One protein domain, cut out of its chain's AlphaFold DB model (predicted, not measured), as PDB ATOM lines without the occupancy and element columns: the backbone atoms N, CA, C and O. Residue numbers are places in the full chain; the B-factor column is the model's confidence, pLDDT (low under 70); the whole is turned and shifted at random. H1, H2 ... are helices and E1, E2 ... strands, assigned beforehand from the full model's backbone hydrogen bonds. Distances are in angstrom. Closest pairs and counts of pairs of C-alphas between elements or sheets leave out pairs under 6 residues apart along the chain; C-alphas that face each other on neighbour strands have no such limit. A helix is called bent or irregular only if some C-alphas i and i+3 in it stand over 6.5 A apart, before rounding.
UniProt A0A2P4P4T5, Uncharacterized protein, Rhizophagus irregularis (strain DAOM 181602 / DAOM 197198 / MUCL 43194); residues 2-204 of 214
ATOM      1  N   HIS A   2      50.377 -29.423 -27.770       63.19
ATOM      2  CA  HIS A   2      51.040 -28.981 -29.006       63.19
ATOM      3  C   HIS A   2      50.064 -28.747 -30.181       63.19
ATOM      4  O   HIS A   2      50.091 -27.679 -30.781       63.19
ATOM      5  N   GLU A   3      49.107 -29.652 -30.415       66.75
ATOM      6  CA  GLU A   3      48.073 -29.495 -31.461       66.75
ATOM      7  C   GLU A   3      47.179 -28.263 -31.263       66.75
ATOM      8  O   GLU A   3      46.859 -27.558 -32.214       66.75
ATOM      9  N   LYS A   4      46.830 -27.937 -30.009       70.12
ATOM     10  CA  LYS A   4      46.076 -26.710 -29.699       70.12
ATOM     11  C   LYS A   4      46.872 -25.444 -30.030       70.12
ATOM     12  O   LYS A   4      46.267 -24.454 -30.421       70.12
ATOM     13  N   LYS A   5      48.206 -25.460 -29.886       74.62
ATOM     14  CA  LYS A   5      49.062 -24.329 -30.279       74.62
ATOM     15  C   LYS A   5      49.141 -24.203 -31.804       74.62
ATOM     16  O   LYS A   5      48.940 -23.103 -32.301       74.62
ATOM     17  N   LEU A   6      49.327 -25.312 -32.521       83.81
ATOM     18  CA  LEU A   6      49.322 -25.354 -33.992       83.81
ATOM     19  C   LEU A   6      48.013 -24.806 -34.582       83.81
ATOM     20  O   LEU A   6      48.052 -23.872 -35.376       83.81
ATOM     21  N   ALA A   7      46.860 -25.279 -34.104       84.31
ATOM     22  CA  ALA A   7      45.556 -24.816 -34.584       84.31
ATOM     23  C   ALA A   7      45.299 -23.320 -34.311       84.31
ATOM     24  O   ALA A   7      44.623 -22.644 -35.086       84.31
ATOM     25  N   VAL A   8      45.821 -22.778 -33.204       85.94
ATOM     26  CA  VAL A   8      45.730 -21.338 -32.902       85.94
ATOM     27  C   VAL A   8      46.645 -20.533 -33.826       85.94
ATOM     28  O   VAL A   8      46.223 -19.494 -34.333       85.94
ATOM     29  N   THR A   9      47.861 -21.015 -34.087       86.62
ATOM     30  CA  THR A   9      48.800 -20.377 -35.020       86.62
ATOM     31  C   THR A   9      48.256 -20.364 -36.447       86.62
ATOM     32  O   THR A   9      48.308 -19.324 -37.096       86.62
ATOM     33  N   GLU A  10      47.672 -21.464 -36.921       89.81
ATOM     34  CA  GLU A  10      47.042 -21.527 -38.244       89.81
ATOM     35  C   GLU A  10      45.883 -20.538 -38.363       89.81
ATOM     36  O   GLU A  10      45.869 -19.723 -39.282       89.81
ATOM     37  N   LYS A  11      44.965 -20.518 -37.386       87.44
ATOM     38  CA  LYS A  11      43.864 -19.541 -37.354       87.44
ATOM     39  C   LYS A  11      44.369 -18.101 -37.378       87.44
ATOM     40  O   LYS A  11      43.791 -17.264 -38.068       87.44
ATOM     41  N   TYR A  12      45.442 -17.814 -36.646       85.50
ATOM     42  CA  TYR A  12      46.061 -16.495 -36.634       85.50
ATOM     43  C   TYR A  12      46.663 -16.121 -37.999       85.50
ATOM     44  O   TYR A  12      46.425 -15.020 -38.487       85.50
ATOM     45  N   LEU A  13      47.380 -17.037 -38.656       88.88
ATOM     46  CA  LEU A  13      47.940 -16.809 -39.993       88.88
ATOM     47  C   LEU A  13      46.846 -16.622 -41.052       88.88
ATOM     48  O   LEU A  13      46.931 -15.704 -41.868       88.88
ATOM     49  N   THR A  14      45.788 -17.437 -41.017       88.00
ATOM     50  CA  THR A  14      44.616 -17.274 -41.890       88.00
ATOM     51  C   THR A  14      43.974 -15.905 -41.693       88.00
ATOM     52  O   THR A  14      43.657 -15.221 -42.665       88.00
ATOM     53  N   HIS A  15      43.824 -15.479 -40.440       85.12
ATOM     54  CA  HIS A  15      43.282 -14.169 -40.103       85.12
ATOM     55  C   HIS A  15      44.153 -13.017 -40.628       85.12
ATOM     56  O   HIS A  15      43.629 -12.086 -41.238       85.12
ATOM     57  N   LEU A  16      45.481 -13.099 -40.475       86.69
ATOM     58  CA  LEU A  16      46.411 -12.101 -41.020       86.69
ATOM     59  C   LEU A  16      46.338 -12.007 -42.547       86.69
ATOM     60  O   LEU A  16      46.294 -10.905 -43.094       86.69
ATOM     61  N   ASN A  17      46.295 -13.149 -43.236       89.00
ATOM     62  CA  ASN A  17      46.171 -13.182 -44.693       89.00
ATOM     63  C   ASN A  17      44.861 -12.541 -45.159       89.00
ATOM     64  O   ASN A  17      44.869 -11.747 -46.096       89.00
ATOM     65  N   ARG A  18      43.754 -12.822 -44.464       86.31
ATOM     66  CA  ARG A  18      42.455 -12.211 -44.759       86.31
ATOM     67  C   ARG A  18      42.475 -10.695 -44.551       86.31
ATOM     68  O   ARG A  18      42.052  -9.956 -45.432       86.31
ATOM     69  N   ALA A  19      43.023 -10.222 -43.431       85.50
ATOM     70  CA  ALA A  19      43.149  -8.790 -43.159       85.50
ATOM     71  C   ALA A  19      44.016  -8.072 -44.212       85.50
ATOM     72  O   ALA A  19      43.704  -6.952 -44.618       85.50
ATOM     73  N   LYS A  20      45.080  -8.726 -44.698       89.12
ATOM     74  CA  LYS A  20      45.909  -8.209 -45.792       89.12
ATOM     75  C   LYS A  20      45.120  -8.094 -47.097       89.12
ATOM     76  O   LYS A  20      45.150  -7.039 -47.719       89.12
ATOM     77  N   GLN A  21      44.388  -9.139 -47.483       90.88
ATOM     78  CA  GLN A  21      43.567  -9.128 -48.697       90.88
ATOM     79  C   GLN A  21      42.525  -8.006 -48.677       90.88
ATOM     80  O   GLN A  21      42.374  -7.298 -49.668       90.88
ATOM     81  N   GLU A  22      41.859  -7.783 -47.544       88.62
ATOM     82  CA  GLU A  22      40.907  -6.675 -47.402       88.62
ATOM     83  C   GLU A  22      41.577  -5.308 -47.494       88.62
ATOM     84  O   GLU A  22      41.048  -4.391 -48.120       88.62
ATOM     85  N   ARG A  23      42.766  -5.160 -46.901       90.06
ATOM     86  CA  ARG A  23      43.550  -3.929 -47.008       90.06
ATOM     87  C   ARG A  23      43.950  -3.644 -48.451       90.06
ATOM     88  O   ARG A  23      43.843  -2.499 -48.889       90.06
ATOM     89  N   ASP A  24      44.399  -4.664 -49.171       93.12
ATOM     90  CA  ASP A  24      44.777  -4.555 -50.577       93.12
ATOM     91  C   ASP A  24      43.555  -4.207 -51.438       93.12
ATOM     92  O   ASP A  24      43.631  -3.305 -52.272       93.12
ATOM     93  N   TYR A  25      42.406  -4.833 -51.170       93.56
ATOM     94  CA  TYR A  25      41.140  -4.531 -51.838       93.56
ATOM     95  C   TYR A  25      40.691  -3.081 -51.611       93.56
ATOM     96  O   TYR A  25      40.446  -2.349 -52.569       93.56
ATOM     97  N   TYR A  26      40.685  -2.625 -50.356       93.69
ATOM     98  CA  TYR A  26      40.374  -1.240 -49.993       93.69
ATOM     99  C   TYR A  26      41.291  -0.236 -50.706       93.69
ATOM    100  O   TYR A  26      40.825   0.751 -51.277       93.69
ATOM    101  N   ASN A  27      42.599  -0.502 -50.723       93.88
ATOM    102  CA  ASN A  27      43.566   0.357 -51.405       93.88
ATOM    103  C   ASN A  27      43.351   0.375 -52.926       93.88
ATOM    104  O   ASN A  27      43.549   1.411 -53.556       93.88
ATOM    105  N   ASN A  28      42.949  -0.749 -53.520       95.81
ATOM    106  CA  ASN A  28      42.638  -0.821 -54.946       95.81
ATOM    107  C   ASN A  28      41.374  -0.028 -55.294       95.81
ATOM    108  O   ASN A  28      41.366   0.650 -56.317       95.81
ATOM    109  N   ASN A  29      40.353  -0.036 -54.433       95.31
ATOM    110  CA  ASN A  29      39.158   0.792 -54.618       95.31
ATOM    111  C   ASN A  29      39.487   2.289 -54.576       95.31
ATOM    112  O   ASN A  29      39.001   3.039 -55.416       95.31
ATOM    113  N   ILE A  30      40.375   2.718 -53.669       95.25
ATOM    114  CA  ILE A  30      40.875   4.103 -53.661       95.25
ATOM    115  C   ILE A  30      41.605   4.423 -54.967       95.25
ATOM    116  O   ILE A  30      41.330   5.447 -55.578       95.25
ATOM    117  N   LYS A  31      42.533   3.561 -55.407       96.31
ATOM    118  CA  LYS A  31      43.294   3.793 -56.647       96.31
ATOM    119  C   LYS A  31      42.376   3.946 -57.858       96.31
ATOM    120  O   LYS A  31      42.550   4.901 -58.604       96.31
ATOM    121  N   ARG A  32      41.384   3.062 -57.999       96.44
ATOM    122  CA  ARG A  32      40.392   3.126 -59.080       96.44
ATOM    123  C   ARG A  32      39.593   4.422 -59.042       96.44
ATOM    124  O   ARG A  32      39.553   5.117 -60.043       96.44
ATOM    125  N   ALA A  33      39.063   4.804 -57.880       95.12
ATOM    126  CA  ALA A  33      38.323   6.058 -57.756       95.12
ATOM    127  C   ALA A  33      39.186   7.292 -58.079       95.12
ATOM    128  O   ALA A  33      38.708   8.251 -58.673       95.12
ATOM    129  N   VAL A  34      40.477   7.274 -57.730       95.56
ATOM    130  CA  VAL A  34      41.424   8.341 -58.101       95.56
ATOM    131  C   VAL A  34      41.674   8.375 -59.613       95.56
ATOM    132  O   VAL A  34      41.800   9.451 -60.194       95.56
ATOM    133  N   GLU A  35      41.813   7.215 -60.254       95.88
ATOM    134  CA  GLU A  35      42.012   7.099 -61.703       95.88
ATOM    135  C   GLU A  35      40.768   7.566 -62.472       95.88
ATOM    136  O   GLU A  35      40.884   8.422 -63.350       95.88
ATOM    137  N   ASP A  36      39.586   7.100 -62.073       95.19
ATOM    138  CA  ASP A  36      38.300   7.479 -62.658       95.19
ATOM    139  C   ASP A  36      38.012   8.972 -62.449       95.19
ATOM    140  O   ASP A  36      37.680   9.682 -63.398       95.19
ATOM    141  N   GLY A  37      38.238   9.488 -61.238       92.38
ATOM    142  CA  GLY A  37      38.034  10.899 -60.910       92.38
ATOM    143  C   GLY A  37      38.923  11.859 -61.711       92.38
ATOM    144  O   GLY A  37      38.512  12.983 -61.989       92.38
ATOM    145  N   LYS A  38      40.121  11.432 -62.143       92.69
ATOM    146  CA  LYS A  38      40.984  12.221 -63.049       92.69
ATOM    147  C   LYS A  38      40.452  12.267 -64.479       92.69
ATOM    148  O   LYS A  38      40.710  13.238 -65.187       92.69
ATOM    149  N   CYS A  39      39.768  11.211 -64.901       92.56
ATOM    150  CA  CYS A  39      39.172  11.092 -66.227       92.56
ATOM    151  C   CYS A  39      37.767  11.710 -66.291       92.56
ATOM    152  O   CYS A  39      37.261  11.931 -67.391       92.56
ATOM    153  N   ASN A  40      37.145  11.997 -65.142       92.06
ATOM    154  CA  ASN A  40      35.806  12.565 -65.083       92.06
ATOM    155  C   ASN A  40      35.806  14.035 -65.564       92.06
ATOM    156  O   ASN A  40      36.444  14.889 -64.940       92.06
ATOM    157  N   PRO A  41      35.075  14.377 -66.646       88.62
ATOM    158  CA  PRO A  41      34.963  15.758 -67.118       88.62
ATOM    159  C   PRO A  41      34.181  16.667 -66.151       88.62
ATOM    160  O   PRO A  41      34.285  17.893 -66.236       88.62
ATOM    161  N   ASN A  42      33.403  16.098 -65.226       87.19
ATOM    162  CA  ASN A  42      32.601  16.838 -64.260       87.19
ATOM    163  C   ASN A  42      33.465  17.284 -63.071       87.19
ATOM    164  O   ASN A  42      33.641  16.585 -62.076       87.19
ATOM    165  N   THR A  43      33.993  18.505 -63.151       76.94
ATOM    166  CA  THR A  43      34.918  19.047 -62.142       76.94
ATOM    167  C   THR A  43      34.249  19.475 -60.836       76.94
ATOM    168  O   THR A  43      34.938  19.663 -59.836       76.94
ATOM    169  N   THR A  44      32.924  19.624 -60.792       78.75
ATOM    170  CA  THR A  44      32.192  20.077 -59.597       78.75
ATOM    171  C   THR A  44      31.053  19.117 -59.285       78.75
ATOM    172  O   THR A  44      30.401  18.621 -60.201       78.75
ATOM    173  N   GLY A  45      30.833  18.852 -57.994       76.00
ATOM    174  CA  GLY A  45      29.724  18.017 -57.547       76.00
ATOM    175  C   GLY A  45      28.375  18.606 -57.966       76.00
ATOM    176  O   GLY A  45      28.184  19.823 -57.947       76.00
ATOM    177  N   SER A  46      27.441  17.742 -58.349       76.94
ATOM    178  CA  SER A  46      26.089  18.101 -58.767       76.94
ATOM    179  C   SER A  46      25.076  17.237 -58.035       76.94
ATOM    180  O   SER A  46      25.191  16.017 -57.999       76.94
ATOM    181  N   GLN A  47      24.023  17.858 -57.509       79.38
ATOM    182  CA  GLN A  47      22.941  17.130 -56.839       79.38
ATOM    183  C   GLN A  47      21.944  16.490 -57.817       79.38
ATOM    184  O   GLN A  47      21.006  15.834 -57.379       79.38
ATOM    185  N   ILE A  48      22.100  16.720 -59.125       80.56
ATOM    186  CA  ILE A  48      21.101  16.354 -60.143       80.56
ATOM    187  C   ILE A  48      21.719  15.476 -61.240       80.56
ATOM    188  O   ILE A  48      21.029  14.663 -61.848       80.56
ATOM    189  N   LEU A  49      23.023  15.613 -61.499       85.62
ATOM    190  CA  LEU A  49      23.700  14.896 -62.576       85.62
ATOM    191  C   LEU A  49      24.195  13.531 -62.093       85.62
ATOM    192  O   LEU A  49      25.318  13.414 -61.616       85.62
ATOM    193  N   PHE A  50      23.362  12.508 -62.226       89.75
ATOM    194  CA  PHE A  50      23.719  11.116 -61.953       89.75
ATOM    195  C   PHE A  50      23.947  10.343 -63.252       89.75
ATOM    196  O   PHE A  50      23.394  10.709 -64.291       89.75
ATOM    197  N   LYS A  51      24.724   9.253 -63.181       90.69
ATOM    198  CA  LYS A  51      24.848   8.269 -64.270       90.69
ATOM    199  C   LYS A  51      25.297   8.874 -65.617       90.69
ATOM    200  O   LYS A  51      24.845   8.456 -66.680       90.69
ATOM    201  N   SER A  52      26.175   9.875 -65.585       92.94
ATOM    202  CA  SER A  52      26.677  10.586 -66.770       92.94
ATOM    203  C   SER A  52      28.126  10.250 -67.131       92.94
ATOM    204  O   SER A  52      28.565  10.579 -68.232       92.94
ATOM    205  N   PHE A  53      28.862   9.587 -66.237       94.06
ATOM    206  CA  PHE A  53      30.266   9.235 -66.410       94.06
ATOM    207  C   PHE A  53      30.513   7.754 -66.100       94.06
ATOM    208  O   PHE A  53      30.134   7.245 -65.043       94.06
ATOM    209  N   GLU A  54      31.165   7.067 -67.038       95.69
ATOM    210  CA  GLU A  54      31.576   5.670 -66.896       95.69
ATOM    211  C   GLU A  54      32.811   5.581 -65.998       95.69
ATOM    212  O   GLU A  54      33.948   5.660 -66.457       95.69
ATOM    213  N   GLY A  55      32.562   5.471 -64.698       95.19
ATOM    214  CA  GLY A  55      33.586   5.402 -63.671       95.19
ATOM    215  C   GLY A  55      32.986   5.142 -62.298       95.19
ATOM    216  O   GLY A  55      31.763   5.024 -62.133       95.19
ATOM    217  N   SER A  56      33.868   5.035 -61.312       96.00
ATOM    218  CA  SER A  56      33.534   4.719 -59.935       96.00
ATOM    219  C   SER A  56      33.948   5.817 -58.963       96.00
ATOM    220  O   SER A  56      35.076   6.302 -58.981       96.00
ATOM    221  N   ILE A  57      33.033   6.157 -58.058       95.19
ATOM    222  CA  ILE A  57      33.324   6.971 -56.879       95.19
ATOM    223  C   ILE A  57      33.479   6.047 -55.676       95.19
ATOM    224  O   ILE A  57      32.693   5.115 -55.487       95.19
ATOM    225  N   HIS A  58      34.475   6.311 -54.830       96.69
ATOM    226  CA  HIS A  58      34.663   5.573 -53.584       96.69
ATOM    227  C   HIS A  58      34.548   6.483 -52.363       96.69
ATOM    228  O   HIS A  58      35.379   7.372 -52.131       96.69
ATOM    229  N   ILE A  59      33.526   6.200 -51.556       95.94
ATOM    230  CA  ILE A  59      33.217   6.889 -50.309       95.94
ATOM    231  C   ILE A  59      33.473   5.947 -49.136       95.94
ATOM    232  O   ILE A  59      33.058   4.788 -49.139       95.94
ATOM    233  N   ALA A  60      34.105   6.460 -48.088       95.38
ATOM    234  CA  ALA A  60      34.221   5.756 -46.823       95.38
ATOM    235  C   ALA A  60      33.604   6.579 -45.693       95.38
ATOM    236  O   ALA A  60      33.775   7.795 -45.675       95.38
ATOM    237  N   TYR A  61      32.904   5.954 -44.749       95.19
ATOM    238  CA  TYR A  61      32.295   6.689 -43.638       95.19
ATOM    239  C   TYR A  61      32.360   5.948 -42.311       95.19
ATOM    240  O   TYR A  61      32.416   4.719 -42.273       95.19
ATOM    241  N   ASP A  62      32.334   6.715 -41.220       92.75
ATOM    242  CA  ASP A  62      32.406   6.177 -39.866       92.75
ATOM    243  C   ASP A  62      31.878   7.144 -38.796       92.75
ATOM    244  O   ASP A  62      31.850   8.367 -38.969       92.75
ATOM    245  N   TRP A  63      31.519   6.585 -37.643       88.69
ATOM    246  CA  TRP A  63      31.225   7.322 -36.424       88.69
ATOM    247  C   TRP A  63      32.432   7.361 -35.495       88.69
ATOM    248  O   TRP A  63      32.954   6.338 -35.063       88.69
ATOM    249  N   VAL A  64      32.772   8.548 -34.999       83.50
ATOM    250  CA  VAL A  64      33.774   8.659 -33.936       83.50
ATOM    251  C   VAL A  64      33.249   8.042 -32.637       83.50
ATOM    252  O   VAL A  64      32.092   8.225 -32.226       83.50
ATOM    253  N   GLN A  65      34.134   7.336 -31.931       69.00
ATOM    254  CA  GLN A  65      33.921   6.999 -30.526       69.00
ATOM    255  C   GLN A  65      33.886   8.290 -29.693       69.00
ATOM    256  O   GLN A  65      34.918   8.938 -29.536       69.00
ATOM    257  N   ASN A  66      32.678   8.645 -29.231       63.31
ATOM    258  CA  ASN A  66      32.293   9.751 -28.341       63.31
ATOM    259  C   ASN A  66      33.341  10.864 -28.169       63.31
ATOM    260  O   ASN A  66      34.307  10.717 -27.420       63.31
ATOM    261  N   VAL A  67      33.103  12.015 -28.801       62.59
ATOM    262  CA  VAL A  67      33.938  13.206 -28.615       62.59
ATOM    263  C   VAL A  67      33.351  14.045 -27.484       62.59
ATOM    264  O   VAL A  67      32.179  14.420 -27.503       62.59
ATOM    265  N   GLN A  68      34.172  14.339 -26.480       61.50
ATOM    266  CA  GLN A  68      33.835  15.304 -25.438       61.50
ATOM    267  C   GLN A  68      34.500  16.632 -25.769       61.50
ATOM    268  O   GLN A  68      35.725  16.714 -25.873       61.50
ATOM    269  N   ILE A  69      33.686  17.669 -25.934       58.19
ATOM    270  CA  ILE A  69      34.158  19.030 -26.140       58.19
ATOM    271  C   ILE A  69      34.360  19.663 -24.763       58.19
ATOM    272  O   ILE A  69      33.441  20.250 -24.198       58.19
ATOM    273  N   SER A  70      35.560  19.486 -24.214       52.72
ATOM    274  CA  SER A  70      36.234  20.425 -23.305       52.72
ATOM    275  C   SER A  70      37.562  19.815 -22.854       52.72
ATOM    276  O   SER A  70      37.577  18.717 -22.297       52.72
ATOM    277  N   TYR A  71      38.668  20.537 -23.029       49.59
ATOM    278  CA  TYR A  71      39.936  20.218 -22.373       49.59
ATOM    279  C   TYR A  71      40.477  21.479 -21.697       49.59
ATOM    280  O   TYR A  71      40.925  22.405 -22.370       49.59
ATOM    281  N   SER A  72      40.430  21.517 -20.363       52.47
ATOM    282  CA  SER A  72      41.262  22.420 -19.566       52.47
ATOM    283  C   SER A  72      42.133  21.567 -18.645       52.47
ATOM    284  O   SER A  72      41.580  20.839 -17.821       52.47
ATOM    285  N   PRO A  73      43.473  21.641 -18.743       49.50
ATOM    286  CA  PRO A  73      44.362  20.983 -17.787       49.50
ATOM    287  C   PRO A  73      44.321  21.640 -16.394       49.50
ATOM    288  O   PRO A  73      44.843  21.078 -15.439       49.50
ATOM    289  N   GLN A  74      43.699  22.818 -16.264       50.66
ATOM    290  CA  GLN A  74      43.523  23.541 -15.006       50.66
ATOM    291  C   GLN A  74      42.035  23.535 -14.639       50.66
ATOM    292  O   GLN A  74      41.258  24.384 -15.080       50.66
ATOM    293  N   GLN A  75      41.623  22.539 -13.856       52.50
ATOM    294  CA  GLN A  75      40.327  22.525 -13.176       52.50
ATOM    295  C   GLN A  75      40.451  23.335 -11.879       52.50
ATOM    296  O   GLN A  75      40.700  22.774 -10.818       52.50
ATOM    297  N   ILE A  76      40.331  24.663 -11.951       48.66
ATOM    298  CA  ILE A  76      40.354  25.525 -10.759       48.66
ATOM    299  C   ILE A  76      38.980  26.192 -10.614       48.66
ATOM    300  O   ILE A  76      38.522  26.889 -11.517       48.66
ATOM    301  N   GLY A  77      38.317  25.973  -9.474       64.56
ATOM    302  CA  GLY A  77      37.107  26.696  -9.063       64.56
ATOM    303  C   GLY A  77      35.780  26.203  -9.667       64.56
ATOM    304  O   GLY A  77      35.495  25.008  -9.706       64.56
ATOM    305  N   SER A  78      34.938  27.145 -10.113       52.72
ATOM    306  CA  SER A  78      33.497  27.001 -10.433       52.72
ATOM    307  C   SER A  78      33.126  26.053 -11.590       52.72
ATOM    308  O   SER A  78      31.950  25.914 -11.928       52.72
ATOM    309  N   ILE A  79      34.107  25.390 -12.204       54.66
ATOM    310  CA  ILE A  79      33.945  24.459 -13.334       54.66
ATOM    311  C   ILE A  79      33.877  22.997 -12.845       54.66
ATOM    312  O   ILE A  79      33.533  22.106 -13.613       54.66
ATOM    313  N   PHE A  80      34.123  22.740 -11.554       55.00
ATOM    314  CA  PHE A  80      34.106  21.393 -10.966       55.00
ATOM    315  C   PHE A  80      32.755  20.666 -11.122       55.00
ATOM    316  O   PHE A  80      32.716  19.447 -11.253       55.00
ATOM    317  N   PHE A  81      31.646  21.414 -11.173       55.59
ATOM    318  CA  PHE A  81      30.288  20.871 -11.332       55.59
ATOM    319  C   PHE A  81      29.782  20.859 -12.783       55.59
ATOM    320  O   PHE A  81      28.626  20.522 -13.036       55.59
ATOM    321  N   LYS A  82      30.614  21.255 -13.750       55.72
ATOM    322  CA  LYS A  82      30.216  21.397 -15.152       55.72
ATOM    323  C   LYS A  82      30.715  20.207 -15.967       55.72
ATOM    324  O   LYS A  82      31.903  19.897 -15.975       55.72
ATOM    325  N   SER A  83      29.798  19.540 -16.668       56.69
ATOM    326  CA  SER A  83      30.132  18.405 -17.534       56.69
ATOM    327  C   SER A  83      30.557  18.867 -18.936       56.69
ATOM    328  O   SER A  83      29.919  19.766 -19.490       56.69
ATOM    329  N   PRO A  84      31.577  18.231 -19.547       64.31
ATOM    330  CA  PRO A  84      31.923  18.417 -20.956       64.31
ATOM    331  C   PRO A  84      30.716  18.226 -21.873       64.31
ATOM    332  O   PRO A  84      29.978  17.243 -21.722       64.31
ATOM    333  N   ARG A  85      30.547  19.100 -22.875       67.81
ATOM    334  CA  ARG A  85      29.488  18.929 -23.879       67.81
ATOM    335  C   ARG A  85      29.830  17.715 -24.740       67.81
ATOM    336  O   ARG A  85      30.879  17.661 -25.382       67.81
ATOM    337  N   LYS A  86      28.975  16.694 -24.695       72.50
ATOM    338  CA  LYS A  86      29.127  15.484 -25.511       72.50
ATOM    339  C   LYS A  86      28.565  15.771 -26.896       72.50
ATOM    340  O   LYS A  86      27.425  16.207 -27.003       72.50
ATOM    341  N   VAL A  87      29.353  15.494 -27.926       79.06
ATOM    342  CA  VAL A  87      28.898  15.570 -29.315       79.06
ATOM    343  C   VAL A  87      29.120  14.239 -30.010       79.06
ATOM    344  O   VAL A  87      30.042  13.477 -29.689       79.06
ATOM    345  N   HIS A  88      28.276  13.976 -30.995       84.19
ATOM    346  CA  HIS A  88      28.464  12.895 -31.939       84.19
ATOM    347  C   HIS A  88      29.114  13.461 -33.198       84.19
ATOM    348  O   HIS A  88      28.711  14.506 -33.699       84.19
ATOM    349  N   LEU A  89      30.153  12.782 -33.679       87.81
ATOM    350  CA  LEU A  89      30.873  13.159 -34.889       87.81
ATOM    351  C   LEU A  89      30.794  11.998 -35.877       87.81
ATOM    352  O   LEU A  89      31.223  10.888 -35.553       87.81
ATOM    353  N   PHE A  90      30.242  12.271 -37.053       91.69
ATOM    354  CA  PHE A  90      30.198  11.362 -38.192       91.69
ATOM    355  C   PHE A  90      31.039  11.939 -39.325       91.69
ATOM    356  O   PHE A  90      30.947  13.130 -39.620       91.69
ATOM    357  N   GLY A  91      31.876  11.114 -39.938       94.00
ATOM    358  CA  GLY A  91      32.733  11.510 -41.047       94.00
ATOM    359  C   GLY A  91      32.372  10.726 -42.292       94.00
ATOM    360  O   GLY A  91      32.245   9.510 -42.223       94.00
ATOM    361  N   VAL A  92      32.247  11.420 -43.420       95.88
ATOM    362  CA  VAL A  92      32.166  10.806 -44.747       95.88
ATOM    363  C   VAL A  92      33.299  11.360 -45.593       95.88
ATOM    364  O   VAL A  92      33.414  12.571 -45.761       95.88
ATOM    365  N   CYS A  93      34.153  10.482 -46.095       95.19
ATOM    366  CA  CYS A  93      35.345  10.812 -46.850       95.19
ATOM    367  C   CYS A  93      35.193  10.386 -48.311       95.19
ATOM    368  O   CYS A  93      34.933   9.213 -48.587       95.19
ATOM    369  N   ASN A  94      35.392  11.332 -49.231       93.88
ATOM    370  CA  ASN A  94      35.575  11.040 -50.650       93.88
ATOM    371  C   ASN A  94      37.062  10.754 -50.913       93.88
ATOM    372  O   ASN A  94      37.931  11.573 -50.590       93.88
ATOM    373  N   THR A  95      37.350   9.589 -51.494       93.44
ATOM    374  CA  THR A  95      38.720   9.121 -51.724       93.44
ATOM    375  C   THR A  95      39.299   9.445 -53.103       93.44
ATOM    376  O   THR A  95      40.492   9.233 -53.298       93.44
ATOM    377  N   GLU A  96      38.523  10.034 -54.018       89.38
ATOM    378  CA  GLU A  96      38.969  10.414 -55.373       89.38
ATOM    379  C   GLU A  96      40.212  11.313 -55.385       89.38
ATOM    380  O   GLU A  96      41.068  11.202 -56.256       89.38
ATOM    381  N   ASN A  97      40.344  12.195 -54.391       85.75
ATOM    382  CA  ASN A  97      41.464  13.135 -54.302       85.75
ATOM    383  C   ASN A  97      42.642  12.598 -53.471       85.75
ATOM    384  O   ASN A  97      43.486  13.380 -53.031       85.75
ATOM    385  N   PHE A  98      42.713  11.292 -53.196       87.81
ATOM    386  CA  PHE A  98      43.789  10.719 -52.384       87.81
ATOM    387  C   PHE A  98      45.183  11.046 -52.965       87.81
ATOM    388  O   PHE A  98      45.398  10.877 -54.166       87.81
ATOM    389  N   PRO A  99      46.155  11.495 -52.137       83.12
ATOM    390  CA  PRO A  99      46.151  11.530 -50.664       83.12
ATOM    391  C   PRO A  99      45.515  12.777 -50.020       83.12
ATOM    392  O   PRO A  99      45.396  12.833 -48.797       83.12
ATOM    393  N   HIS A 100      45.086  13.768 -50.802       85.12
ATOM    394  CA  HIS A 100      44.448  15.007 -50.333       85.12
ATOM    395  C   HIS A 100      42.921  14.870 -50.258       85.12
ATOM    396  O   HIS A 100      42.170  15.675 -50.806       85.12
ATOM    397  N   THR A 101      42.452  13.816 -49.597       82.62
ATOM    398  CA  THR A 101      41.025  13.497 -49.510       82.62
ATOM    399  C   THR A 101      40.238  14.518 -48.702       82.62
ATOM    400  O   THR A 101      40.685  14.978 -47.649       82.62
ATOM    401  N   GLU A 102      39.019  14.803 -49.151       84.75
ATOM    402  CA  GLU A 102      38.070  15.640 -48.424       84.75
ATOM    403  C   GLU A 102      37.198  14.765 -47.515       84.75
ATOM    404  O   GLU A 102      36.623  13.769 -47.960       84.75
ATOM    405  N   GLN A 103      37.058  15.158 -46.245       91.38
ATOM    406  CA  GLN A 103      36.095  14.557 -45.323       91.38
ATOM    407  C   GLN A 103      35.053  15.587 -44.887       91.38
ATOM    408  O   GLN A 103      35.378  16.581 -44.235       91.38
ATOM    409  N   THR A 104      33.785  15.308 -45.184       93.44
ATOM    410  CA  THR A 104      32.649  16.029 -44.612       93.44
ATOM    411  C   THR A 104      32.398  15.499 -43.208       93.44
ATOM    412  O   THR A 104      32.206  14.301 -43.006       93.44
ATOM    413  N   ASN A 105      32.428  16.403 -42.232       92.56
ATOM    414  CA  ASN A 105      32.235  16.091 -40.825       92.56
ATOM    415  C   ASN A 105      30.895  16.650 -40.356       92.56
ATOM    416  O   ASN A 105      30.669  17.856 -40.433       92.56
ATOM    417  N   TYR A 106      30.042  15.780 -39.833       90.81
ATOM    418  CA  TYR A 106      28.766  16.140 -39.234       90.81
ATOM    419  C   TYR A 106      28.919  16.101 -37.720       90.81
ATOM    420  O   TYR A 106      29.217  15.052 -37.145       90.81
ATOM    421  N   ILE A 107      28.750  17.258 -37.085       87.50
ATOM    422  CA  ILE A 107      28.773  17.404 -35.632       87.50
ATOM    423  C   ILE A 107      27.327  17.549 -35.190       87.50
ATOM    424  O   ILE A 107      26.661  18.499 -35.589       87.50
ATOM    425  N   ILE A 108      26.857  16.607 -34.382       82.12
ATOM    426  CA  ILE A 108      25.487  16.596 -33.881       82.12
ATOM    427  C   ILE A 108      25.541  16.662 -32.365       82.12
ATOM    428  O   ILE A 108      26.272  15.901 -31.713       82.12
ATOM    429  N   ASP A 109      24.786  17.595 -31.799       76.56
ATOM    430  CA  ASP A 109      24.689  17.711 -30.358       76.56
ATOM    431  C   ASP A 109      23.960  16.507 -29.764       76.56
ATOM    432  O   ASP A 109      22.969  16.027 -30.309       76.56
ATOM    433  N   LYS A 110      24.405  16.042 -28.594       69.38
ATOM    434  CA  LYS A 110      23.659  15.049 -27.822       69.38
ATOM    435  C   LYS A 110      22.216  15.497 -27.543       69.38
ATOM    436  O   LYS A 110      21.336  14.645 -27.521       69.38
ATOM    437  N   ALA A 111      21.980  16.791 -27.327       67.12
ATOM    438  CA  ALA A 111      20.652  17.349 -27.063       67.12
ATOM    439  C   ALA A 111      19.704  17.278 -28.275       67.12
ATOM    440  O   ALA A 111      18.492  17.274 -28.098       67.12
ATOM    441  N   GLU A 112      20.249  17.204 -29.491       67.06
ATOM    442  CA  GLU A 112      19.478  17.096 -30.736       67.06
ATOM    443  C   GLU A 112      19.174  15.636 -31.107       67.06
ATOM    444  O   GLU A 112      18.438  15.365 -32.054       67.06
ATOM    445  N   MET A 113      19.721  14.679 -30.350       66.94
ATOM    446  CA  MET A 113      19.499  13.257 -30.566       66.94
ATOM    447  C   MET A 113      18.367  12.729 -29.673       66.94
ATOM    448  O   MET A 113      18.413  12.933 -28.455       66.94
ATOM    449  N   PRO A 114      17.410  11.958 -30.226       57.72
ATOM    450  CA  PRO A 114      16.433  11.228 -29.427       57.72
ATOM    451  C   PRO A 114      17.117  10.337 -28.373       57.72
ATOM    452  O   PRO A 114      18.161   9.721 -28.633       57.72
ATOM    453  N   ASP A 115      16.523  10.266 -27.182       58.34
ATOM    454  CA  ASP A 115      16.953   9.435 -26.047       58.34
ATOM    455  C   ASP A 115      18.388   9.668 -25.552       58.34
ATOM    456  O   ASP A 115      19.125   8.713 -25.270       58.34
ATOM    457  N   ASP A 116      18.820  10.926 -25.409       50.81
ATOM    458  CA  ASP A 116      20.102  11.242 -24.766       50.81
ATOM    459  C   ASP A 116      21.300  10.554 -25.460       50.81
ATOM    460  O   ASP A 116      22.232  10.051 -24.819       50.81
ATOM    461  N   GLY A 117      21.278  10.483 -26.793       51.34
ATOM    462  CA  GLY A 117      22.340   9.865 -27.593       51.34
ATOM    463  C   GLY A 117      22.393   8.330 -27.537       51.34
ATOM    464  O   GLY A 117      23.309   7.750 -28.124       51.34
ATOM    465  N   LYS A 118      21.435   7.652 -26.880       52.28
ATOM    466  CA  LYS A 118      21.328   6.178 -26.900       52.28
ATOM    467  C   LYS A 118      20.820   5.652 -28.246       52.28
ATOM    468  O   LYS A 118      21.301   4.617 -28.696       52.28
ATOM    469  N   GLN A 119      19.915   6.383 -28.906       52.84
ATOM    470  CA  GLN A 119      19.423   6.078 -30.261       52.84
ATOM    471  C   GLN A 119      19.998   6.995 -31.356       52.84
ATOM    472  O   GLN A 119      19.817   6.716 -32.537       52.84
ATOM    473  N   GLY A 120      20.735   8.057 -31.002       56.09
ATOM    474  CA  GLY A 120      21.221   9.072 -31.957       56.09
ATOM    475  C   GLY A 120      22.141   8.549 -33.067       56.09
ATOM    476  O   GLY A 120      22.273   9.144 -34.128       56.09
ATOM    477  N   LYS A 121      22.735   7.378 -32.852       71.81
ATOM    478  CA  LYS A 121      23.546   6.650 -33.832       71.81
ATOM    479  C   LYS A 121      22.726   5.704 -34.723       71.81
ATOM    480  O   LYS A 121      23.295   4.838 -35.375       71.81
ATOM    481  N   GLY A 122      21.401   5.827 -34.740       80.62
ATOM    482  CA  GLY A 122      20.512   4.928 -35.470       80.62
ATOM    483  C   GLY A 122      20.751   4.897 -36.982       80.62
ATOM    484  O   GLY A 122      21.383   5.783 -37.570       80.62
ATOM    485  N   VAL A 123      20.195   3.867 -37.620       86.44
ATOM    486  CA  VAL A 123      20.333   3.623 -39.062       86.44
ATOM    487  C   VAL A 123      19.824   4.809 -39.885       86.44
ATOM    488  O   VAL A 123      20.546   5.306 -40.739       86.44
ATOM    489  N   ASN A 124      18.639   5.342 -39.568       87.69
ATOM    490  CA  ASN A 124      18.044   6.468 -40.303       87.69
ATOM    491  C   ASN A 124      18.907   7.736 -40.265       87.69
ATOM    492  O   ASN A 124      19.030   8.421 -41.279       87.69
ATOM    493  N   CYS A 125      19.518   8.036 -39.113       87.88
ATOM    494  CA  CYS A 125      20.436   9.168 -38.997       87.88
ATOM    495  C   CYS A 125      21.663   8.924 -39.880       87.88
ATOM    496  O   CYS A 125      21.985   9.749 -40.728       87.88
ATOM    497  N   THR A 126      22.285   7.749 -39.751       90.81
ATOM    498  CA  THR A 126      23.476   7.385 -40.530       90.81
ATOM    499  C   THR A 126      23.211   7.465 -42.035       90.81
ATOM    500  O   THR A 126      23.940   8.152 -42.746       90.81
ATOM    501  N   LEU A 127      22.129   6.851 -42.522       93.69
ATOM    502  CA  LEU A 127      21.775   6.864 -43.943       93.69
ATOM    503  C   LEU A 127      21.424   8.267 -44.450       93.69
ATOM    504  O   LEU A 127      21.820   8.609 -45.558       93.69
ATOM    505  N   SER A 128      20.773   9.111 -43.643       92.75
ATOM    506  CA  SER A 128      20.515  10.514 -44.009       92.75
ATOM    507  C   SER A 128      21.811  11.310 -44.210       92.75
ATOM    508  O   SER A 128      21.937  12.066 -45.174       92.75
ATOM    509  N   LEU A 129      22.802  11.123 -43.331       94.00
ATOM    510  CA  LEU A 129      24.105  11.791 -43.441       94.00
ATOM    511  C   LEU A 129      24.919  11.266 -44.631       94.00
ATOM    512  O   LEU A 129      25.588  12.038 -45.322       94.00
ATOM    513  N   VAL A 130      24.848   9.956 -44.884       95.69
ATOM    514  CA  VAL A 130      25.462   9.323 -46.059       95.69
ATOM    515  C   VAL A 130      24.803   9.822 -47.340       95.69
ATOM    516  O   VAL A 130      25.513  10.190 -48.268       95.69
ATOM    517  N   TRP A 131      23.475   9.913 -47.382       95.88
ATOM    518  CA  TRP A 131      22.733  10.437 -48.525       95.88
ATOM    519  C   TRP A 131      23.141  11.871 -48.861       95.88
ATOM    520  O   TRP A 131      23.494  12.164 -50.001       95.88
ATOM    521  N   HIS A 132      23.194  12.751 -47.860       95.19
ATOM    522  CA  HIS A 132      23.672  14.118 -48.058       95.19
ATOM    523  C   HIS A 132      25.111  14.155 -48.605       95.19
ATOM    524  O   HIS A 132      25.419  14.943 -49.498       95.19
ATOM    525  N   ALA A 133      25.996  13.286 -48.109       94.69
ATOM    526  CA  ALA A 133      27.361  13.198 -48.621       94.69
ATOM    527  C   ALA A 133      27.418  12.677 -50.066       94.69
ATOM    528  O   ALA A 133      28.184  13.216 -50.859       94.69
ATOM    529  N   ILE A 134      26.598  11.684 -50.422       95.19
ATOM    530  CA  ILE A 134      26.462  11.183 -51.797       95.19
ATOM    531  C   ILE A 134      26.061  12.332 -52.726       95.19
ATOM    532  O   ILE A 134      26.748  12.574 -53.712       95.19
ATOM    533  N   LEU A 135      25.027  13.102 -52.375       94.00
ATOM    534  CA  LEU A 135      24.599  14.267 -53.160       94.00
ATOM    535  C   LEU A 135      25.706  15.318 -53.315       94.00
ATOM    536  O   LEU A 135      25.836  15.930 -54.372       94.00
ATOM    537  N   LYS A 136      26.495  15.545 -52.259       92.19
ATOM    538  CA  LYS A 136      27.604  16.506 -52.273       92.19
ATOM    539  C   LYS A 136      28.757  16.047 -53.170       92.19
ATOM    540  O   LYS A 136      29.362  16.877 -53.844       92.19
ATOM    541  N   TYR A 137      29.093  14.760 -53.130       92.50
ATOM    542  CA  TYR A 137      30.250  14.210 -53.835       92.50
ATOM    543  C   TYR A 137      29.946  13.726 -55.247       92.50
ATOM    544  O   TYR A 137      30.879  13.541 -56.018       92.50
ATOM    545  N   ASN A 138      28.673  13.555 -55.595       93.00
ATOM    546  CA  ASN A 138      28.255  13.062 -56.894       93.00
ATOM    547  C   ASN A 138      28.782  13.933 -58.043       93.00
ATOM    548  O   ASN A 138      28.462  15.120 -58.132       93.00
ATOM    549  N   ARG A 139      29.525  13.316 -58.960       92.88
ATOM    550  CA  ARG A 139      29.989  13.913 -60.216       92.88
ATOM    551  C   ARG A 139      29.557  13.068 -61.417       92.88
ATOM    552  O   ARG A 139      30.143  13.166 -62.496       92.88
ATOM    553  N   GLY A 140      28.490  12.286 -61.257       94.25
ATOM    554  CA  GLY A 140      27.863  11.527 -62.331       94.25
ATOM    555  C   GLY A 140      28.415  10.121 -62.536       94.25
ATOM    556  O   GLY A 140      28.028   9.479 -63.509       94.25
ATOM    557  N   GLU A 141      29.274   9.626 -61.648       95.88
ATOM    558  CA  GLU A 141      29.777   8.254 -61.669       95.88
ATOM    559  C   GLU A 141      28.627   7.244 -61.681       95.88
ATOM    560  O   GLU A 141      27.655   7.354 -60.931       95.88
ATOM    561  N   LYS A 142      28.750   6.221 -62.522       97.12
ATOM    562  CA  LYS A 142      27.770   5.134 -62.610       97.12
ATOM    563  C   LYS A 142      27.892   4.117 -61.483       97.12
ATOM    564  O   LYS A 142      26.884   3.507 -61.116       97.12
ATOM    565  N   LYS A 143      29.094   3.941 -60.931       97.81
ATOM    566  CA  LYS A 143      29.365   2.996 -59.845       97.81
ATOM    567  C   LYS A 143      29.672   3.725 -58.539       97.81
ATOM    568  O   LYS A 143      30.579   4.551 -58.480       97.81
ATOM    569  N   LEU A 144      28.967   3.365 -57.470       97.62
ATOM    570  CA  LEU A 144      29.245   3.837 -56.114       97.62
ATOM    571  C   LEU A 144      29.857   2.710 -55.281       97.62
ATOM    572  O   LEU A 144      29.215   1.700 -55.005       97.62
ATOM    573  N   VAL A 145      31.096   2.894 -54.837       97.88
ATOM    574  CA  VAL A 145      31.780   1.976 -53.924       97.88
ATOM    575  C   VAL A 145      31.778   2.578 -52.528       97.88
ATOM    576  O   VAL A 145      32.196   3.717 -52.319       97.88
ATOM    577  N   ILE A 146      31.335   1.802 -51.548       96.94
ATOM    578  CA  ILE A 146      31.217   2.239 -50.161       96.94
ATOM    579  C   ILE A 146      32.057   1.345 -49.279       96.94
ATOM    580  O   ILE A 146      31.953   0.125 -49.353       96.94
ATOM    581  N   THR A 147      32.833   1.958 -48.393       95.06
ATOM    582  CA  THR A 147      33.529   1.253 -47.317       95.06
ATOM    583  C   THR A 147      33.088   1.781 -45.954       95.06
ATOM    584  O   THR A 147      33.221   2.971 -45.668       95.06
ATOM    585  N   CYS A 148      32.589   0.905 -45.086       92.94
ATOM    586  CA  CYS A 148      32.120   1.278 -43.749       92.94
ATOM    587  C   CYS A 148      32.413   0.193 -42.706       92.94
ATOM    588  O   CYS A 148      32.832  -0.925 -43.031       92.94
ATOM    589  N   ASP A 149      32.222   0.527 -41.430       88.31
ATOM    590  CA  ASP A 149      32.379  -0.445 -40.353       88.31
ATOM    591  C   ASP A 149      31.352  -1.595 -40.461       88.31
ATOM    592  O   ASP A 149      30.260  -1.477 -41.022       88.31
ATOM    593  N   ASN A 150      31.700  -2.756 -39.912       88.19
ATOM    594  CA  ASN A 150      30.800  -3.908 -39.846       88.19
ATOM    595  C   ASN A 150      29.873  -3.820 -38.614       88.19
ATOM    596  O   ASN A 150      29.748  -4.775 -37.842       88.19
ATOM    597  N   CYS A 151      29.254  -2.657 -38.385       85.56
ATOM    598  CA  CYS A 151      28.305  -2.457 -37.294       85.56
ATOM    599  C   CYS A 151      26.898  -2.891 -37.716       85.56
ATOM    600  O   CYS A 151      26.239  -2.223 -38.514       85.56
ATOM    601  N   VAL A 152      26.400  -3.993 -37.148       81.88
ATOM    602  CA  VAL A 152      25.056  -4.527 -37.455       81.88
ATOM    603  C   VAL A 152      23.956  -3.513 -37.128       81.88
ATOM    604  O   VAL A 152      23.021  -3.333 -37.903       81.88
ATOM    605  N   GLY A 153      24.085  -2.793 -36.013       79.38
ATOM    606  CA  GLY A 153      23.064  -1.843 -35.567       79.38
ATOM    607  C   GLY A 153      22.933  -0.584 -36.430       79.38
ATOM    608  O   GLY A 153      21.924   0.103 -36.317       79.38
ATOM    609  N   GLN A 154      23.925  -0.274 -37.270       80.81
ATOM    610  CA  GLN A 154      23.986   0.992 -38.013       80.81
ATOM    611  C   GLN A 154      24.127   0.775 -39.520       80.81
ATOM    612  O   GLN A 154      23.327   1.301 -40.285       80.81
ATOM    613  N   ASN A 155      25.089  -0.050 -39.933       86.31
ATOM    614  CA  ASN A 155      25.521  -0.148 -41.325       86.31
ATOM    615  C   ASN A 155      25.152  -1.486 -41.961       86.31
ATOM    616  O   ASN A 155      24.646  -1.515 -43.080       86.31
ATOM    617  N   LYS A 156      25.336  -2.599 -41.243       88.56
ATOM    618  CA  LYS A 156      25.058  -3.947 -41.753       88.56
ATOM    619  C   LYS A 156      23.697  -4.465 -41.289       88.56
ATOM    620  O   LYS A 156      23.608  -5.377 -40.468       88.56
ATOM    621  N   ASN A 157      22.637  -3.876 -41.828       90.12
ATOM    622  CA  ASN A 157      21.252  -4.284 -41.591       90.12
ATOM    623  C   ASN A 157      20.403  -4.143 -42.864       90.12
ATOM    624  O   ASN A 157      20.839  -3.572 -43.864       90.12
ATOM    625  N   ASN A 158      19.171  -4.653 -42.803       92.88
ATOM    626  CA  ASN A 158      18.253  -4.656 -43.941       92.88
ATOM    627  C   ASN A 158      17.895  -3.244 -44.419       92.88
ATOM    628  O   ASN A 158      17.786  -3.045 -45.619       92.88
ATOM    629  N   TYR A 159      17.754  -2.261 -43.523       91.62
ATOM    630  CA  TYR A 159      17.427  -0.888 -43.921       91.62
ATOM    631  C   TYR A 159      18.532  -0.272 -44.782       91.62
ATOM    632  O   TYR A 159      18.227   0.346 -45.796       91.62
ATOM    633  N   SER A 160      19.801  -0.493 -44.431       92.75
ATOM    634  CA  SER A 160      20.929  -0.059 -45.260       92.75
ATOM    635  C   SER A 160      20.921  -0.742 -46.624       92.75
ATOM    636  O   SER A 160      21.060  -0.070 -47.640       92.75
ATOM    637  N   LEU A 161      20.701  -2.061 -46.670       94.00
ATOM    638  CA  LEU A 161      20.613  -2.794 -47.940       94.00
ATOM    639  C   LEU A 161      19.459  -2.284 -48.814       94.00
ATOM    640  O   LEU A 161      19.661  -2.044 -50.001       94.00
ATOM    641  N   PHE A 162      18.279  -2.056 -48.228       96.19
ATOM    642  CA  PHE A 162      17.135  -1.485 -48.935       96.19
ATOM    643  C   PHE A 162      17.413  -0.072 -49.433       96.19
ATOM    644  O   PHE A 162      17.063   0.239 -50.562       96.19
ATOM    645  N   PHE A 163      18.068   0.767 -48.630       96.69
ATOM    646  CA  PHE A 163      18.445   2.116 -49.039       96.69
ATOM    647  C   PHE A 163      19.347   2.099 -50.275       96.69
ATOM    648  O   PHE A 163      19.051   2.782 -51.248       96.69
ATOM    649  N   TYR A 164      20.406   1.287 -50.279       97.25
ATOM    650  CA  TYR A 164      21.297   1.204 -51.438       97.25
ATOM    651  C   TYR A 164      20.622   0.555 -52.652       97.25
ATOM    652  O   TYR A 164      20.809   1.034 -53.765       97.25
ATOM    653  N   SER A 165      19.781  -0.464 -52.453       97.31
ATOM    654  CA  SER A 165      18.952  -1.017 -53.535       97.31
ATOM    655  C   SER A 165      18.041   0.053 -54.139       97.31
ATOM    656  O   SER A 165      17.988   0.208 -55.354       97.31
ATOM    657  N   TRP A 166      17.394   0.856 -53.293       97.50
ATOM    658  CA  TRP A 166      16.502   1.930 -53.715       97.50
ATOM    659  C   TRP A 166      17.223   3.003 -54.545       97.50
ATOM    660  O   TRP A 166      16.646   3.518 -55.498       97.50
ATOM    661  N   LEU A 167      18.502   3.301 -54.270       96.88
ATOM    662  CA  LEU A 167      19.291   4.212 -55.115       96.88
ATOM    663  C   LEU A 167      19.474   3.682 -56.548       96.88
ATOM    664  O   LEU A 167      19.475   4.472 -57.498       96.88
ATOM    665  N   ILE A 168      19.621   2.363 -56.711       96.88
ATOM    666  CA  ILE A 168      19.694   1.712 -58.028       96.88
ATOM    667  C   ILE A 168      18.320   1.756 -58.703       96.88
ATOM    668  O   ILE A 168      18.232   2.163 -59.862       96.88
ATOM    669  N   ASP A 169      17.253   1.423 -57.972       97.19
ATOM    670  CA  ASP A 169      15.875   1.430 -58.484       97.19
ATOM    671  C   ASP A 169      15.419   2.836 -58.917       97.19
ATOM    672  O   ASP A 169      14.707   2.992 -59.909       97.19
ATOM    673  N   CYS A 170      15.882   3.883 -58.228       94.81
ATOM    674  CA  CYS A 170      15.685   5.281 -58.623       94.81
ATOM    675  C   CYS A 170      16.555   5.723 -59.810       94.81
ATOM    676  O   CYS A 170      16.463   6.869 -60.246       94.81
ATOM    677  N   GLY A 171      17.407   4.844 -60.335       94.12
ATOM    678  CA  GLY A 171      18.233   5.110 -61.503       94.12
ATOM    679  C   GLY A 171      19.444   6.005 -61.240       94.12
ATOM    680  O   GLY A 171      20.038   6.469 -62.209       94.12
ATOM    681  N   LEU A 172      19.840   6.221 -59.982       95.19
ATOM    682  CA  LEU A 172      20.959   7.107 -59.624       95.19
ATOM    683  C   LEU A 172      22.321   6.465 -59.908       95.19
ATOM    684  O   LEU A 172      23.233   7.126 -60.393       95.19
ATOM    685  N   TYR A 173      22.434   5.160 -59.672       97.00
ATOM    686  CA  TYR A 173      23.628   4.366 -59.965       97.00
ATOM    687  C   TYR A 173      23.260   3.153 -60.831       97.00
ATOM    688  O   TYR A 173      22.089   2.774 -60.924       97.00
ATOM    689  N   GLU A 174      24.234   2.595 -61.545       97.38
ATOM    690  CA  GLU A 174      24.110   1.295 -62.227       97.38
ATOM    691  C   GLU A 174      24.575   0.161 -61.313       97.38
ATOM    692  O   GLU A 174      23.980  -0.913 -61.304       97.38
ATOM    693  N   GLU A 175      25.596   0.425 -60.497       97.56
ATOM    694  CA  GLU A 175      26.165  -0.544 -59.569       97.56
ATOM    695  C   GLU A 175      26.501   0.130 -58.235       97.56
ATOM    696  O   GLU A 175      27.076   1.221 -58.199       97.56
ATOM    697  N   ILE A 176      26.169  -0.535 -57.127       97.88
ATOM    698  CA  ILE A 176      26.604  -0.130 -55.789       97.88
ATOM    699  C   ILE A 176      27.306  -1.303 -55.118       97.88
ATOM    700  O   ILE A 176      26.748  -2.391 -54.994       97.88
ATOM    701  N   GLU A 177      28.525  -1.063 -54.648       97.50
ATOM    702  CA  GLU A 177      29.349  -2.047 -53.957       97.50
ATOM    703  C   GLU A 177      29.500  -1.663 -52.481       97.50
ATOM    704  O   GLU A 177      30.017  -0.594 -52.156       97.50
ATOM    705  N   LEU A 178      29.058  -2.542 -51.579       95.56
ATOM    706  CA  LEU A 178      29.113  -2.329 -50.131       95.56
ATOM    707  C   LEU A 178      30.206  -3.189 -49.496       95.56
ATOM    708  O   LEU A 178      30.073  -4.407 -49.390       95.56
ATOM    709  N   ASN A 179      31.259  -2.539 -49.009       93.94
ATOM    710  CA  ASN A 179      32.387  -3.168 -48.337       93.94
ATOM    711  C   ASN A 179      32.320  -2.924 -46.824       93.94
ATOM    712  O   ASN A 179      32.425  -1.791 -46.349       93.94
ATOM    713  N   PHE A 180      32.167  -4.006 -46.057       91.06
ATOM    714  CA  PHE A 180      32.155  -3.974 -44.593       91.06
ATOM    715  C   PHE A 180      33.502  -4.439 -44.041       91.06
ATOM    716  O   PHE A 180      33.906  -5.580 -44.264       91.06
ATOM    717  N   MET A 181      34.174  -3.582 -43.280       85.94
ATOM    718  CA  MET A 181      35.518  -3.859 -42.756       85.94
ATOM    719  C   MET A 181      35.516  -4.970 -41.693       85.94
ATOM    720  O   MET A 181      34.652  -4.976 -40.809       85.94
ATOM    721  N   ILE A 182      36.514  -5.869 -41.685       80.12
ATOM    722  CA  ILE A 182      36.691  -6.799 -40.555       80.12
ATOM    723  C   ILE A 182      36.910  -6.018 -39.248       80.12
ATOM    724  O   ILE A 182      37.818  -5.181 -39.163       80.12
ATOM    725  N   PRO A 183      36.153  -6.343 -38.184       76.12
ATOM    726  CA  PRO A 183      36.365  -5.763 -36.866       76.12
ATOM    727  C   PRO A 183      37.799  -5.961 -36.346       76.12
ATOM    728  O   PRO A 183      38.338  -7.065 -36.379       76.12
ATOM    729  N   GLY A 184      38.395  -4.898 -35.801       68.06
ATOM    730  CA  GLY A 184      39.610  -4.969 -34.976       68.06
ATOM    731  C   GLY A 184      40.956  -4.881 -35.703       68.06
ATOM    732  O   GLY A 184      41.975  -4.768 -35.027       68.06
ATOM    733  N   HIS A 185      40.994  -4.888 -37.040       62.09
ATOM    734  CA  HIS A 185      42.268  -4.966 -37.777       62.09
ATOM    735  C   HIS A 185      42.512  -3.857 -38.791       62.09
ATOM    736  O   HIS A 185      43.673  -3.547 -39.068       62.09
ATOM    737  N   THR A 186      41.464  -3.212 -39.295       62.88
ATOM    738  CA  THR A 186      41.630  -2.275 -40.403       62.88
ATOM    739  C   THR A 186      41.182  -0.880 -40.013       62.88
ATOM    740  O   THR A 186      39.993  -0.589 -39.955       62.88
ATOM    741  N   LYS A 187      42.164  -0.006 -39.768       76.38
ATOM    742  CA  LYS A 187      41.937   1.441 -39.714       76.38
ATOM    743  C   LYS A 187      41.849   1.983 -41.124       76.38
ATOM    744  O   LYS A 187      42.712   1.657 -41.941       76.38
ATOM    745  N   PHE A 188      40.878   2.824 -41.410       85.19
ATOM    746  CA  PHE A 188      40.674   3.373 -42.747       85.19
ATOM    747  C   PHE A 188      40.695   4.898 -42.716       85.19
ATOM    748  O   PHE A 188      41.041   5.506 -41.706       85.19
ATOM    749  N   ILE A 189      40.445   5.533 -43.857       90.12
ATOM    750  CA  ILE A 189      40.721   6.960 -44.027       90.12
ATOM    751  C   ILE A 189      40.001   7.857 -43.009       90.12
ATOM    752  O   ILE A 189      40.604   8.811 -42.517       90.12
ATOM    753  N   CYS A 190      38.784   7.480 -42.600       89.81
ATOM    754  CA  CYS A 190      38.016   8.215 -41.599       89.81
ATOM    755  C   CYS A 190      38.741   8.277 -40.246       89.81
ATOM    756  O   CYS A 190      38.849   9.355 -39.664       89.81
ATOM    757  N   ASP A 191      39.342   7.170 -39.787       88.38
ATOM    758  CA  ASP A 191      40.126   7.128 -38.543       88.38
ATOM    759  C   ASP A 191      41.283   8.130 -38.553       88.38
ATOM    760  O   ASP A 191      41.545   8.815 -37.558       88.38
ATOM    761  N   SER A 192      41.982   8.217 -39.689       87.69
ATOM    762  CA  SER A 192      43.107   9.135 -39.878       87.69
ATOM    763  C   SER A 192      42.638  10.589 -39.819       87.69
ATOM    764  O   SER A 192      43.210  11.392 -39.078       87.69
ATOM    765  N   CYS A 193      41.553  10.922 -40.524       88.31
ATOM    766  CA  CYS A 193      40.952  12.254 -40.508       88.31
ATOM    767  C   CYS A 193      40.437  12.640 -39.112       88.31
ATOM    768  O   CYS A 193      40.696  13.748 -38.640       88.31
ATOM    769  N   PHE A 194      39.793  11.724 -38.388       88.56
ATOM    770  CA  PHE A 194      39.394  11.962 -36.999       88.56
ATOM    771  C   PHE A 194      40.593  12.148 -36.070       88.56
ATOM    772  O   PHE A 194      40.531  12.947 -35.133       88.56
ATOM    773  N   GLY A 195      41.695  11.440 -36.323       86.62
ATOM    774  CA  GLY A 195      42.969  11.656 -35.648       86.62
ATOM    775  C   GLY A 195      43.463  13.094 -35.813       86.62
ATOM    776  O   GLY A 195      43.810  13.735 -34.818       86.62
ATOM    777  N   LEU A 196      43.412  13.635 -37.035       86.31
ATOM    778  CA  LEU A 196      43.772  15.030 -37.316       86.31
ATOM    779  C   LEU A 196      42.853  16.016 -36.586       86.31
ATOM    780  O   LEU A 196      43.350  16.934 -35.935       86.31
ATOM    781  N   ILE A 197      41.535  15.786 -36.602       84.81
ATOM    782  CA  ILE A 197      40.568  16.612 -35.858       84.81
ATOM    783  C   ILE A 197      40.897  16.612 -34.362       84.81
ATOM    784  O   ILE A 197      40.946  17.673 -33.743       84.81
ATOM    785  N   LYS A 198      41.197  15.446 -33.772       81.88
ATOM    786  CA  LYS A 198      41.591  15.336 -32.357       81.88
ATOM    787  C   LYS A 198      42.883  16.099 -32.055       81.88
ATOM    788  O   LYS A 198      42.981  16.717 -30.997       81.88
ATOM    789  N   VAL A 199      43.870  16.068 -32.953       82.25
ATOM    790  CA  VAL A 199      45.126  16.824 -32.793       82.25
ATOM    791  C   VAL A 199      44.872  18.329 -32.849       82.25
ATOM    792  O   VAL A 199      45.368  19.051 -31.984       82.25
ATOM    793  N   LEU A 200      44.086  18.800 -33.821       80.31
ATOM    794  CA  LEU A 200      43.721  20.213 -33.949       80.31
ATOM    795  C   LEU A 200      42.937  20.693 -32.725       80.31
ATOM    796  O   LEU A 200      43.300  21.701 -32.122       80.31
ATOM    797  N   TYR A 201      41.944  19.912 -32.294       74.06
ATOM    798  CA  TYR A 201      41.123  20.227 -31.130       74.06
ATOM    799  C   TYR A 201      41.945  20.326 -29.834       74.06
ATOM    800  O   TYR A 201      41.739  21.231 -29.032       74.06
ATOM    801  N   ARG A 202      42.933  19.444 -29.631       70.81
ATOM    802  CA  ARG A 202      43.839  19.512 -28.465       70.81
ATOM    803  C   ARG A 202      44.725  20.759 -28.462       70.81
ATOM    804  O   ARG A 202      45.155  21.187 -27.393       70.81
ATOM    805  N   LYS A 203      45.030  21.317 -29.636       72.69
ATOM    806  CA  LYS A 203      45.825  22.548 -29.773       72.69
ATOM    807  C   LYS A 203      44.972  23.807 -29.590       72.69
ATOM    808  O   LYS A 203      45.490  24.811 -29.105       72.69
ATOM    809  N   SER A 204      43.682  23.763 -29.924       63.09
ATOM    810  CA  SER A 204      42.740  24.852 -29.651       63.09
ATOM    811  C   SER A 204      42.328  24.856 -28.175       63.09
ATOM    812  O   SER A 204      41.604  23.973 -27.721       63.09
TER     813      SER A 204
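What this domain is: This is residues 2 to 204 of the 214 residues of an uncharacterized protein of Rhizophagus irregularis (strain DAOM 181602 / DAOM 197198 / MUCL 43194) (UniProt A0A2P4P4T5). A twisted six-stranded sheet is covered by helices on both faces, H2 and H3 over one and H4 and the later part of the long H1 over the other. Residues 2 to 14 of H1 stick out as a free arm, and residues 73 to 82, in the loop of the hairpin E2 and E3, stick out too. The printed part has 203 residues, with four named helices and six named strands in the order H1 E1 E2 E3 E4 H2 E5 H3 E6 H4; its class is mixed, helices and strands. The sheet is branched and holds parallel and antiparallel pairs. The whole is only just compact, close to loose, with a radius of gyration of the C-alphas of 19.8 A, and flat, spanning 62 by 61 by 33 A.

Where its parts are: H1, residues 2 to 39, begins with C-alpha 2 at (51.040, -28.981, -29.006) and is 56.0 A long. E1 is residues 53 to 63, 30.1 A; E2 residues 67 to 69; E3 residues 85 to 94, 28.6 A; E4 residues 102 to 109, 22.6 A. H2 is residues 123 to 137, 20.7 A; E5 residues 141 to 149, 23.2 A; H3 residues 158 to 169, 15.9 A; E6 residues 175 to 181, 19.5 A. H4, residues 189 to 203, 21.7 A, ends with C-alpha 203 at (45.825, 22.548, -29.773).

How they stand to each other: E3 has E1 and E2 on one side and E4 on the other side. E2, E3 and E4 form a meander, each strand the antiparallel neighbour of the one before; N 69 and O 85 are 2.9 A apart, N 90 and O 106 3.0 A. E1 and E3 are antiparallel, with N 62 and O 91 at 3.0 A. E1 and E5 are parallel, with N 59 and O 145 at 2.9 A. E5, H3 and E6 form a strand-helix-strand unit, two parallel neighbour strands with a helix between, its crossover right-handed; N 146 and O 177 are 2.8 A apart. H1 lies over E1, E5 and E6, its closest C-alphas to E1 being Ala 33 and Ile 57, 5.2 A. H4 is on the same face, over E3. On the opposite face, H2 touches H3, with closest C-alphas Leu 127 and Ser 160 at 7.1 A. In H1, H2, H3 and H4 every O i to N i+4 pair is within hydrogen-bond range.

The domain as a whole: The farthest C-alphas, His 2 and Ile 48, are 62.6 A apart. The printed part has no cut. The links H1 to E1, E2 to E3 and E4 to H2 are long. Mean pLDDT of the printed part is 83.7; residues 65 to 85 and 110 to 120 are among those under 70.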